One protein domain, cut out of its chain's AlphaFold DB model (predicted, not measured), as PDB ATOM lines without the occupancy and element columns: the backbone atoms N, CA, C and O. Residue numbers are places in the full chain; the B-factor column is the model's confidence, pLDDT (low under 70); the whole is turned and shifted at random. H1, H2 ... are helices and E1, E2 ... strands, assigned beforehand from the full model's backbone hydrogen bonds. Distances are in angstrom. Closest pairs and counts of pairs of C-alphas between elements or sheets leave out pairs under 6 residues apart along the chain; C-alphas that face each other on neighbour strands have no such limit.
ATOM      1  N   THR A 360      58.018 -97.854  12.626       87.00
ATOM      2  CA  THR A 360      56.649 -98.374  12.484       87.00
ATOM      3  C   THR A 360      55.623 -97.537  13.230       87.00
ATOM      4  O   THR A 360      55.887 -97.050  14.325       87.00
ATOM      5  N   MET A 361      54.431 -97.395  12.653       88.12
ATOM      6  CA  MET A 361      53.274 -96.808  13.323       88.12
ATOM      7  C   MET A 361      52.036 -97.667  13.065       88.12
ATOM      8  O   MET A 361      51.839 -98.189  11.966       88.12
ATOM      9  N   TRP A 362      51.225 -97.841  14.108       89.19
ATOM     10  CA  TRP A 362      50.022 -98.661  14.073       89.19
ATOM     11  C   TRP A 362      48.802 -97.803  13.813       89.19
ATOM     12  O   TRP A 362      48.654 -96.724  14.387       89.19
ATOM     13  N   PHE A 363      47.908 -98.320  12.987       89.06
ATOM     14  CA  PHE A 363      46.689 -97.646  12.611       89.06
ATOM     15  C   PHE A 363      45.505 -98.608  12.522       89.06
ATOM     16  O   PHE A 363      45.672 -99.820  12.423       89.06
ATOM     17  N   THR A 364      44.304 -98.044  12.528       88.62
ATOM     18  CA  THR A 364      43.047 -98.731  12.219       88.62
ATOM     19  C   THR A 364      42.372 -98.048  11.039       88.62
ATOM     20  O   THR A 364      42.530 -96.841  10.838       88.62
ATOM     21  N   THR A 365      41.603 -98.808  10.269       85.94
ATOM     22  CA  THR A 365      40.704 -98.272   9.242       85.94
ATOM     23  C   THR A 365      39.336 -97.952   9.853       85.94
ATOM     24  O   THR A 365      38.874 -98.651  10.761       85.94
ATOM     25  N   ASP A 366      38.675 -96.891   9.384       82.44
ATOM     26  CA  ASP A 366      37.314 -96.560   9.822       82.44
ATOM     27  C   ASP A 366      36.293 -97.650   9.438       82.44
ATOM     28  O   ASP A 366      36.161 -98.019   8.272       82.44
ATOM     29  N   GLN A 367      35.493 -98.109  10.409       69.31
ATOM     30  CA  GLN A 367      34.429 -99.113  10.204       69.31
ATOM     31  C   GLN A 367      33.148 -98.541   9.560       69.31
ATOM     32  O   GLN A 367      32.232 -99.278   9.217       69.31
ATOM     33  N   SER A 368      33.036 -97.215   9.450       56.75
ATOM     34  CA  SER A 368      31.732 -96.537   9.367       56.75
ATOM     35  C   SER A 368      31.169 -96.359   7.949       56.75
ATOM     36  O   SER A 368      29.986 -96.067   7.791       56.75
ATOM     37  N   THR A 369      31.960 -96.554   6.890       53.38
ATOM     38  CA  THR A 369      31.447 -96.379   5.519       53.38
ATOM     39  C   THR A 369      32.045 -97.399   4.559       53.38
ATOM     40  O   THR A 369      33.182 -97.263   4.114       53.38
ATOM     41  N   CYS A 391      38.579-104.404   4.035       61.34
ATOM     42  CA  CYS A 391      39.570-104.036   5.058       61.34
ATOM     43  C   CYS A 391      39.006-103.333   6.296       61.34
ATOM     44  O   CYS A 391      39.741-102.656   7.021       61.34
ATOM     45  N   GLN A 392      37.699-103.418   6.534       71.31
ATOM     46  CA  GLN A 392      37.064-102.706   7.642       71.31
ATOM     47  C   GLN A 392      37.481-103.286   8.994       71.31
ATOM     48  O   GLN A 392      37.286-104.468   9.270       71.31
ATOM     49  N   GLY A 393      38.028-102.428   9.861       77.31
ATOM     50  CA  GLY A 393      38.500-102.834  11.184       77.31
ATOM     51  C   GLY A 393      39.808-103.627  11.163       77.31
ATOM     52  O   GLY A 393      40.153-104.244  12.170       77.31
ATOM     53  N   GLU A 394      40.537-103.618  10.043       84.31
ATOM     54  CA  GLU A 394      41.897-104.145   9.996       84.31
ATOM     55  C   GLU A 394      42.868-103.213  10.727       84.31
ATOM     56  O   GLU A 394      42.775-101.983  10.664       84.31
ATOM     57  N   LEU A 395      43.828-103.831  11.409       87.00
ATOM     58  CA  LEU A 395      44.947-103.145  12.032       87.00
ATOM     59  C   LEU A 395      46.090-103.088  11.014       87.00
ATOM     60  O   LEU A 395      46.496-104.102  10.448       87.00
ATOM     61  N   LEU A 396      46.614-101.894  10.783       89.94
ATOM     62  CA  LEU A 396      47.672-101.621   9.821       89.94
ATOM     63  C   LEU A 396      48.945-101.241  10.575       89.94
ATOM     64  O   LEU A 396      48.942-100.298  11.358       89.94
ATOM     65  N   CYS A 397      50.047-101.939  10.326       90.56
ATOM     66  CA  CYS A 397      51.378-101.521  10.758       90.56
ATOM     67  C   CYS A 397      52.099-100.928   9.550       90.56
ATOM     68  O   CYS A 397      52.457-101.647   8.616       90.56
ATOM     69  N   ILE A 398      52.248 -99.610   9.523       91.38
ATOM     70  CA  ILE A 398      52.883 -98.888   8.422       91.38
ATOM     71  C   ILE A 398      54.355 -98.687   8.748       91.38
ATOM     72  O   ILE A 398      54.692 -98.218   9.835       91.38
ATOM     73  N   TYR A 399      55.212 -98.998   7.780       90.31
ATOM     74  CA  TYR A 399      56.648 -98.798   7.886       90.31
ATOM     75  C   TYR A 399      57.022 -97.431   7.325       90.31
ATOM     76  O   TYR A 399      56.628 -97.081   6.212       90.31
ATOM     77  N   ARG A 400      57.814 -96.666   8.074       90.94
ATOM     78  CA  ARG A 400      58.452 -95.461   7.562       90.94
ATOM     79  C   ARG A 400      59.428 -95.882   6.459       90.94
ATOM     80  O   ARG A 400      60.319 -96.690   6.732       90.94
ATOM     81  N   PRO A 401      59.278 -95.374   5.228       88.69
ATOM     82  CA  PRO A 401      60.179 -95.737   4.149       88.69
ATOM     83  C   PRO A 401      61.588 -95.207   4.436       88.69
ATOM     84  O   PRO A 401      61.755 -94.057   4.846       88.69
ATOM     85  N   LEU A 402      62.602 -96.044   4.197       85.06
ATOM     86  CA  LEU A 402      64.009 -95.625   4.217       85.06
ATOM     87  C   LEU A 402      64.359 -94.770   2.989       85.06
ATOM     88  O   LEU A 402      65.220 -93.901   3.060       85.06
ATOM     89  N   SER A 403      63.666 -95.013   1.872       88.88
ATOM     90  CA  SER A 403      63.770 -94.270   0.618       88.88
ATOM     91  C   SER A 403      62.384 -94.086   0.005       88.88
ATOM     92  O   SER A 403      61.527 -94.962   0.111       88.88
ATOM     93  N   PHE A 404      62.174 -92.949  -0.652       93.06
ATOM     94  CA  PHE A 404      60.928 -92.606  -1.343       93.06
ATOM     95  C   PHE A 404      60.999 -92.847  -2.862       93.06
ATOM     96  O   PHE A 404      60.062 -92.500  -3.575       93.06
ATOM     97  N   GLU A 405      62.091 -93.428  -3.371       88.38
ATOM     98  CA  GLU A 405      62.323 -93.620  -4.813       88.38
ATOM     99  C   GLU A 405      61.238 -94.455  -5.502       88.38
ATOM    100  O   GLU A 405      60.836 -94.138  -6.619       88.38
ATOM    101  N   GLU A 406      60.710 -95.480  -4.830       87.31
ATOM    102  CA  GLU A 406      59.689 -96.348  -5.423       87.31
ATOM    103  C   GLU A 406      58.293 -95.708  -5.455       87.31
ATOM    104  O   GLU A 406      57.408 -96.218  -6.149       87.31
ATOM    105  N   GLY A 407      58.054 -94.633  -4.689       88.88
ATOM    106  CA  GLY A 407      56.709 -94.089  -4.470       88.88
ATOM    107  C   GLY A 407      55.757 -95.122  -3.846       88.88
ATOM    108  O   GLY A 407      54.565 -95.156  -4.168       88.88
ATOM    109  N   ILE A 408      56.294 -96.028  -3.020       90.56
ATOM    110  CA  ILE A 408      55.559 -97.109  -2.355       90.56
ATOM    111  C   ILE A 408      55.713 -96.969  -0.847       90.56
ATOM    112  O   ILE A 408      56.810 -96.778  -0.325       90.56
ATOM    113  N   LEU A 409      54.598 -97.128  -0.147       91.19
ATOM    114  CA  LEU A 409      54.533 -97.272   1.292       91.19
ATOM    115  C   LEU A 409      54.258 -98.737   1.639       91.19
ATOM    116  O   LEU A 409      53.262 -99.319   1.206       91.19
ATOM    117  N   MET A 410      55.140 -99.339   2.431       90.19
ATOM    118  CA  MET A 410      54.978-100.717   2.883       90.19
ATOM    119  C   MET A 410      54.112-100.759   4.143       90.19
ATOM    120  O   MET A 410      54.333-100.003   5.092       90.19
ATOM    121  N   CYS A 411      53.143-101.671   4.179       89.81
ATOM    122  CA  CYS A 411      52.256-101.856   5.320       89.81
ATOM    123  C   CYS A 411      51.991-103.341   5.578       89.81
ATOM    124  O   CYS A 411      51.738-104.096   4.644       89.81
ATOM    125  N   ARG A 412      52.021-103.771   6.843       87.81
ATOM    126  CA  ARG A 412      51.503-105.078   7.260       87.81
ATOM    127  C   ARG A 412      50.061-104.957   7.731       87.81
ATOM    128  O   ARG A 412      49.745-104.086   8.536       87.81
ATOM    129  N   VAL A 413      49.216-105.861   7.256       86.12
ATOM    130  CA  VAL A 413      47.788-105.919   7.565       86.12
ATOM    131  C   VAL A 413      47.509-107.058   8.533       86.12
ATOM    132  O   VAL A 413      47.949-108.188   8.321       86.12
ATOM    133  N   TYR A 414      46.756-106.750   9.584       83.19
ATOM    134  CA  TYR A 414      46.351-107.678  10.630       83.19
ATOM    135  C   TYR A 414      44.825-107.668  10.744       83.19
ATOM    136  O   TYR A 414      44.223-106.671  11.149       83.19
ATOM    137  N   SER A 415      44.200-108.792  10.408       81.62
ATOM    138  CA  SER A 415      42.754-108.967  10.531       81.62
ATOM    139  C   SER A 415      42.428-109.590  11.899       81.62
ATOM    140  O   SER A 415      42.967-110.656  12.224       81.62
ATOM    141  N   PRO A 416      41.564-108.970  12.725       76.88
ATOM    142  CA  PRO A 416      41.193-109.518  14.028       76.88
ATOM    143  C   PRO A 416      40.655-110.953  13.928       76.88
ATOM    144  O   PRO A 416      39.818-111.262  13.083       76.88
ATOM    145  N   GLY A 417      41.124-111.841  14.808       76.50
ATOM    146  CA  GLY A 417      40.676-113.240  14.868       76.50
ATOM    147  C   GLY A 417      41.320-114.188  13.848       76.50
ATOM    148  O   GLY A 417      41.126-115.398  13.960       76.50
ATOM    149  N   ILE A 418      42.124-113.682  12.907       72.00
ATOM    150  CA  ILE A 418      42.975-114.515  12.053       72.00
ATOM    151  C   ILE A 418      44.339-114.643  12.743       72.00
ATOM    152  O   ILE A 418      44.958-113.618  13.038       72.00
ATOM    153  N   PRO A 419      44.825-115.866  13.040       67.88
ATOM    154  CA  PRO A 419      46.161-116.048  13.589       67.88
ATOM    155  C   PRO A 419      47.175-115.344  12.695       67.88
ATOM    156  O   PRO A 419      47.172-115.554  11.479       67.88
ATOM    157  N   VAL A 420      48.040-114.521  13.293       66.38
ATOM    158  CA  VAL A 420      49.181-113.945  12.581       66.38
ATOM    159  C   VAL A 420      49.933-115.131  11.991       66.38
ATOM    160  O   VAL A 420      50.426-115.980  12.729       66.38
ATOM    161  N   CYS A 421      49.952-115.262  10.666       58.97
ATOM    162  CA  CYS A 421      50.682-116.327   9.986       58.97
ATOM    163  C   CYS A 421      52.163-115.931   9.982       58.97
ATOM    164  O   CYS A 421      52.740-115.547   8.971       58.97
ATOM    165  N   CYS A 422      52.743-115.935  11.181       52.00
ATOM    166  CA  CYS A 422      54.104-115.551  11.497       52.00
ATOM    167  C   CYS A 422      55.055-116.704  11.196       52.00
ATOM    168  O   CYS A 422      55.579-117.347  12.100       52.00
ATOM    169  N   ASP A 423      55.292-116.948   9.912       54.06
ATOM    170  CA  ASP A 423      56.560-117.547   9.529       54.06
ATOM    171  C   ASP A 423      57.116-116.805   8.315       54.06
ATOM    172  O   ASP A 423      56.815-117.117   7.160       54.06
ATOM    173  N   ASP A 424      57.943-115.793   8.598       54.69
ATOM    174  CA  ASP A 424      58.741-115.075   7.597       54.69
ATOM    175  C   ASP A 424      59.600-116.065   6.778       54.69
ATOM    176  O   ASP A 424      59.923-115.805   5.620       54.69
ATOM    177  N   LYS A 425      59.892-117.255   7.335       57.81
ATOM    178  CA  LYS A 425      60.612-118.348   6.663       57.81
ATOM    179  C   LYS A 425      59.818-119.029   5.545       57.81
ATOM    180  O   LYS A 425      60.435-119.602   4.654       57.81
ATOM    181  N   ASN A 426      58.486-118.947   5.566       53.91
ATOM    182  CA  ASN A 426      57.615-119.504   4.524       53.91
ATOM    183  C   ASN A 426      57.002-118.428   3.613       53.91
ATOM    184  O   ASN A 426      56.151-118.749   2.786       53.91
ATOM    185  N   GLY A 427      57.426-117.164   3.738       47.25
ATOM    186  CA  GLY A 427      57.028-116.108   2.809       47.25
ATOM    187  C   GLY A 427      55.521-115.872   2.774       47.25
ATOM    188  O   GLY A 427      54.926-115.864   1.695       47.25
ATOM    189  N   CYS A 428      54.880-115.667   3.933       53.88
ATOM    190  CA  CYS A 428      53.483-115.232   3.961       53.88
ATOM    191  C   CYS A 428      53.365-113.765   3.494       53.88
ATOM    192  O   CYS A 428      53.064-112.853   4.260       53.88
ATOM    193  N   ASN A 429      53.585-113.537   2.195       51.62
ATOM    194  CA  ASN A 429      53.387-112.262   1.500       51.62
ATOM    195  C   ASN A 429      51.933-111.768   1.580       51.62
ATOM    196  O   ASN A 429      51.652-110.628   1.232       51.62
ATOM    197  N   ILE A 430      51.011-112.613   2.052       55.47
ATOM    198  CA  ILE A 430      49.573-112.345   2.147       55.47
ATOM    199  C   ILE A 430      49.288-111.148   3.072       55.47
ATOM    200  O   ILE A 430      48.323-110.421   2.849       55.47
ATOM    201  N   CYS A 431      50.147-110.886   4.063       71.12
ATOM    202  CA  CYS A 431      49.949-109.787   5.010       71.12
ATOM    203  C   CYS A 431      50.693-108.495   4.644       71.12
ATOM    204  O   CYS A 431      50.452-107.480   5.292       71.12
ATOM    205  N   LEU A 432      51.594-108.494   3.653       82.69
ATOM    206  CA  LEU A 432      52.352-107.299   3.274       82.69
ATOM    207  C   LEU A 432      51.695-106.619   2.074       82.69
ATOM    208  O   LEU A 432      51.641-107.168   0.977       82.69
ATOM    209  N   ARG A 433      51.228-105.392   2.272       86.56
ATOM    210  CA  ARG A 433      50.633-104.563   1.230       86.56
ATOM    211  C   ARG A 433      51.556-103.423   0.840       86.56
ATOM    212  O   ARG A 433      52.216-102.808   1.678       86.56
ATOM    213  N   LYS A 434      51.565-103.152  -0.461       89.81
ATOM    214  CA  LYS A 434      52.217-102.004  -1.080       89.81
ATOM    215  C   LYS A 434      51.141-100.967  -1.356       89.81
ATOM    216  O   LYS A 434      50.264-101.222  -2.172       89.81
ATOM    217  N   LEU A 435      51.198 -99.844  -0.657       90.81
ATOM    218  CA  LEU A 435      50.313 -98.705  -0.874       90.81
ATOM    219  C   LEU A 435      51.036 -97.669  -1.726       90.81
ATOM    220  O   LEU A 435      52.256 -97.521  -1.630       90.81
ATOM    221  N   ARG A 436      50.301 -96.940  -2.557       92.56
ATOM    222  CA  ARG A 436      50.854 -95.830  -3.341       92.56
ATOM    223  C   ARG A 436      50.485 -94.508  -2.688       92.56
ATOM    224  O   ARG A 436      49.383 -94.352  -2.176       92.56
ATOM    225  N   PHE A 437      51.383 -93.525  -2.729       92.25
ATOM    226  CA  PHE A 437      51.116 -92.231  -2.093       92.25
ATOM    227  C   PHE A 437      49.909 -91.513  -2.704       92.25
ATOM    228  O   PHE A 437      49.146 -90.893  -1.973       92.25
ATOM    229  N   TYR A 438      49.664 -91.668  -4.008       90.06
ATOM    230  CA  TYR A 438      48.484 -91.096  -4.659       90.06
ATOM    231  C   TYR A 438      47.151 -91.748  -4.244       90.06
ATOM    232  O   TYR A 438      46.096 -91.206  -4.574       90.06
ATOM    233  N   GLU A 439      47.148 -92.854  -3.483       89.19
ATOM    234  CA  GLU A 439      45.941 -93.464  -2.893       89.19
ATOM    235  C   GLU A 439      45.443 -92.645  -1.684       89.19
ATOM    236  O   GLU A 439      45.188 -93.156  -0.592       89.19
ATOM    237  N   ARG A 440      45.294 -91.330  -1.879       90.88
ATOM    238  CA  ARG A 440      44.963 -90.351  -0.840       90.88
ATOM    239  C   ARG A 440      43.697 -90.713  -0.074       90.88
ATOM    240  O   ARG A 440      43.669 -90.593   1.146       90.88
ATOM    241  N   GLU A 441      42.655 -91.145  -0.781       87.06
ATOM    242  CA  GLU A 441      41.375 -91.514  -0.165       87.06
ATOM    243  C   GLU A 441      41.551 -92.635   0.856       87.06
ATOM    244  O   GLU A 441      40.995 -92.562   1.949       87.06
ATOM    245  N   LEU A 442      42.385 -93.626   0.538       85.69
ATOM    246  CA  LEU A 442      42.720 -94.694   1.460       85.69
ATOM    247  C   LEU A 442      43.496 -94.146   2.661       85.69
ATOM    248  O   LEU A 442      43.076 -94.321   3.802       85.69
ATOM    249  N   LEU A 443      44.602 -93.446   2.406       88.88
ATOM    250  CA  LEU A 443      45.497 -92.959   3.458       88.88
ATOM    251  C   LEU A 443      44.819 -91.934   4.383       88.88
ATOM    252  O   LEU A 443      45.178 -91.821   5.552       88.88
ATOM    253  N   SER A 444      43.788 -91.238   3.899       87.50
ATOM    254  CA  SER A 444      42.972 -90.317   4.695       87.50
ATOM    255  C   SER A 444      42.052 -91.004   5.711       87.50
ATOM    256  O   SER A 444      41.562 -90.337   6.610       87.50
ATOM    257  N   ARG A 445      41.817 -92.317   5.607       87.38
ATOM    258  CA  ARG A 445      40.913 -93.074   6.502       87.38
ATOM    259  C   ARG A 445      41.642 -93.852   7.592       87.38
ATOM    260  O   ARG A 445      41.039 -94.667   8.291       87.38
ATOM    261  N   ILE A 446      42.951 -93.663   7.670       88.06
ATOM    262  CA  ILE A 446      43.836 -94.404   8.550       88.06
ATOM    263  C   ILE A 446      44.060 -93.565   9.816       88.06
ATOM    264  O   ILE A 446      44.604 -92.462   9.751       88.06
ATOM    265  N   HIS A 447      43.667 -94.099  10.976       88.62
ATOM    266  CA  HIS A 447      43.775 -93.410  12.270       88.62
ATOM    267  C   HIS A 447      44.809 -94.078  13.164       88.62
ATOM    268  O   HIS A 447      44.774 -95.302  13.291       88.62
ATOM    269  N   PRO A 448      45.737 -93.326  13.781       91.25
ATOM    270  CA  PRO A 448      46.769 -93.927  14.612       91.25
ATOM    271  C   PRO A 448      46.157 -94.540  15.867       91.25
ATOM    272  O   PRO A 448      45.250 -93.975  16.480       91.25
ATOM    273  N   ILE A 449      46.696 -95.683  16.272       89.50
ATOM    274  CA  ILE A 449      46.308 -96.388  17.492       89.50
ATOM    275  C   ILE A 449      47.545 -96.703  18.328       89.50
ATOM    276  O   ILE A 449      48.659 -96.826  17.817       89.50
ATOM    277  N   MET A 450      47.340 -96.866  19.632       86.19
ATOM    278  CA  MET A 450      48.364 -97.463  20.486       86.19
ATOM    279  C   MET A 450      48.580 -98.923  20.079       86.19
ATOM    280  O   MET A 450      47.630 -99.597  19.679       86.19
ATOM    281  N   ILE A 451      49.819 -99.411  20.204       79.62
ATOM    282  CA  ILE A 451      50.173-100.794  19.861       79.62
ATOM    283  C   ILE A 451      49.218-101.752  20.595       79.62
ATOM    284  O   ILE A 451      49.164-101.708  21.830       79.62
ATOM    285  N   PRO A 452      48.480-102.620  19.881       76.12
ATOM    286  CA  PRO A 452      47.574-103.566  20.519       76.12
ATOM    287  C   PRO A 452      48.334-104.496  21.474       76.12
ATOM    288  O   PRO A 452      49.353-105.087  21.107       76.12
ATOM    289  N   THR A 453      47.833-104.664  22.701       77.56
ATOM    290  CA  THR A 453      48.467-105.511  23.730       77.56
ATOM    291  C   THR A 453      48.624-106.965  23.265       77.56
ATOM    292  O   THR A 453      49.607-107.624  23.593       77.56
ATOM    293  N   GLU A 454      47.695-107.449  22.442       72.38
ATOM    294  CA  GLU A 454      47.703-108.789  21.838       72.38
ATOM    295  C   GLU A 454      48.900-108.996  20.893       72.38
ATOM    296  O   GLU A 454      49.534-110.058  20.889       72.38
ATOM    297  N   VAL A 455      49.268-107.954  20.138       69.62
ATOM    298  CA  VAL A 455      50.457-107.967  19.277       69.62
ATOM    299  C   VAL A 455      51.720-107.929  20.132       69.62
ATOM    300  O   VAL A 455      52.647-108.696  19.877       69.62
ATOM    301  N   GLN A 456      51.749-107.102  21.184       72.19
ATOM    302  CA  GLN A 456      52.895-107.045  22.100       72.19
ATOM    303  C   GLN A 456      53.187-108.413  22.733       72.19
ATOM    304  O   GLN A 456      54.342-108.829  22.790       72.19
ATOM    305  N   GLN A 457      52.152-109.142  23.159       69.88
ATOM    306  CA  GLN A 457      52.304-110.471  23.762       69.88
ATOM    307  C   GLN A 457      52.791-111.524  22.756       69.88
ATOM    308  O   GLN A 457      53.645-112.350  23.094       69.88
ATOM    309  N   SER A 458      52.307-111.467  21.513       62.91
ATOM    310  CA  SER A 458      52.694-112.408  20.452       62.91
ATOM    311  C   SER A 458      54.172-112.268  20.067       62.91
ATOM    312  O   SER A 458      54.873-113.272  19.924       62.91
ATOM    313  N   THR A 459      54.683-111.034  19.987       59.78
ATOM    314  CA  THR A 459      56.105-110.773  19.706       59.78
ATOM    315  C   THR A 459      57.008-111.312  20.821       59.78
ATOM    316  O   THR A 459      58.027-111.946  20.542       59.78
ATOM    317  N   VAL A 460      56.609-111.150  22.090       59.00
ATOM    318  CA  VAL A 460      57.371-111.650  23.252       59.00
ATOM    319  C   VAL A 460      57.406-113.184  23.288       59.00
ATOM    320  O   VAL A 460      58.445-113.772  23.588       59.00
ATOM    321  N   HIS A 461      56.302-113.860  22.947       56.56
ATOM    322  CA  HIS A 461      56.274-115.325  22.884       56.56
ATOM    323  C   HIS A 461      57.121-115.891  21.739       56.56
ATOM    324  O   HIS A 461      57.851-116.856  21.968       56.56
ATOM    325  N   SER A 462      57.115-115.274  20.554       53.56
ATOM    326  CA  SER A 462      57.981-115.705  19.446       53.56
ATOM    327  C   SER A 462      59.473-115.639  19.807       53.56
ATOM    328  O   SER A 462      60.245-116.506  19.401       53.56
ATOM    329  N   MET A 463      59.886-114.647  20.605       47.44
ATOM    330  CA  MET A 463      61.271-114.522  21.077       47.44
ATOM    331  C   MET A 463      61.631-115.565  22.146       47.44
ATOM    332  O   MET A 463      62.726-116.129  22.117       47.44
TER     333      MET A 463
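What this domain is: This is residues 360 to 369 and 391 to 463 of the 510 residues of the protein "Uncharacterized protein TCIL3000_11_15030" of Trypanosoma congolense (strain IL3000) (UniProt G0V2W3). A strongly twisted sheet of five strands curls round partway, like an open half-barrel, with the short H1 at its rim on the way from E4 to E5. H2 lies off to one side, away from the sheet. The printed part has 83 residues, with E1 E2 E3 E4 H1 E5 H2 along the chain; the sheet's order is E4 E3 E2 E1 E5, antiparallel throughout. The class is mixed, helices and strands, with under half of the residues in named elements. The whole is compact, radius of gyration of the C-alphas 13.4 A, spans 37 by 32 by 20 A.

How they stand to each other: E1, residues 360 to 365, is antiparallel to E2, residues 395 to 399, at 146 degrees; N 363 and O 396 are 2.8 A apart. E2 forms a hairpin with E3, residues 408 to 414, where N 397 and O 412 are 2.8 A apart. E3 forms a hairpin with E4, residues 432 to 436, where N 411 and O 433 are 2.9 A apart. E2, E3 and E4 make a meander, each strand the antiparallel neighbour of the one before. H1, residues 440 to 443, only grazes the sheet, with residues 442 to 443. E5, residues 446 to 448, is an edge strand antiparallel to E1 at 126 degrees, with N 364 and O 447 2.9 A apart. H2, residues 453 to 463, is not on the sheet and is apart from H1. In H2 every O i to N i+4 pair is within hydrogen-bond range; H1 is too short for one.

Where its parts are: E1 begins with C-alpha 360 at (56.649, -98.374, 12.484) and is 16.3 A long. E2 measures 13.2 A, E3 19.1 A and E4 13.3 A. H1 and E5 are short, 5.1 A and 6.8 A. H2, 15.9 A long, ends with C-alpha 463 at (61.271, -114.522, 21.077).

The domain as a whole: The C-alphas farthest apart, of Thr 369 and Met 463, are 38.2 A apart. Residues 370 to 390 are not printed; C-alphas 369 and 391 are 11.2 A apart across the cut. The link from E3 to E4, residues 415 to 431, is long. Confidence is under 70 at 24 residues, among them 419 to 430 and 457 to 463.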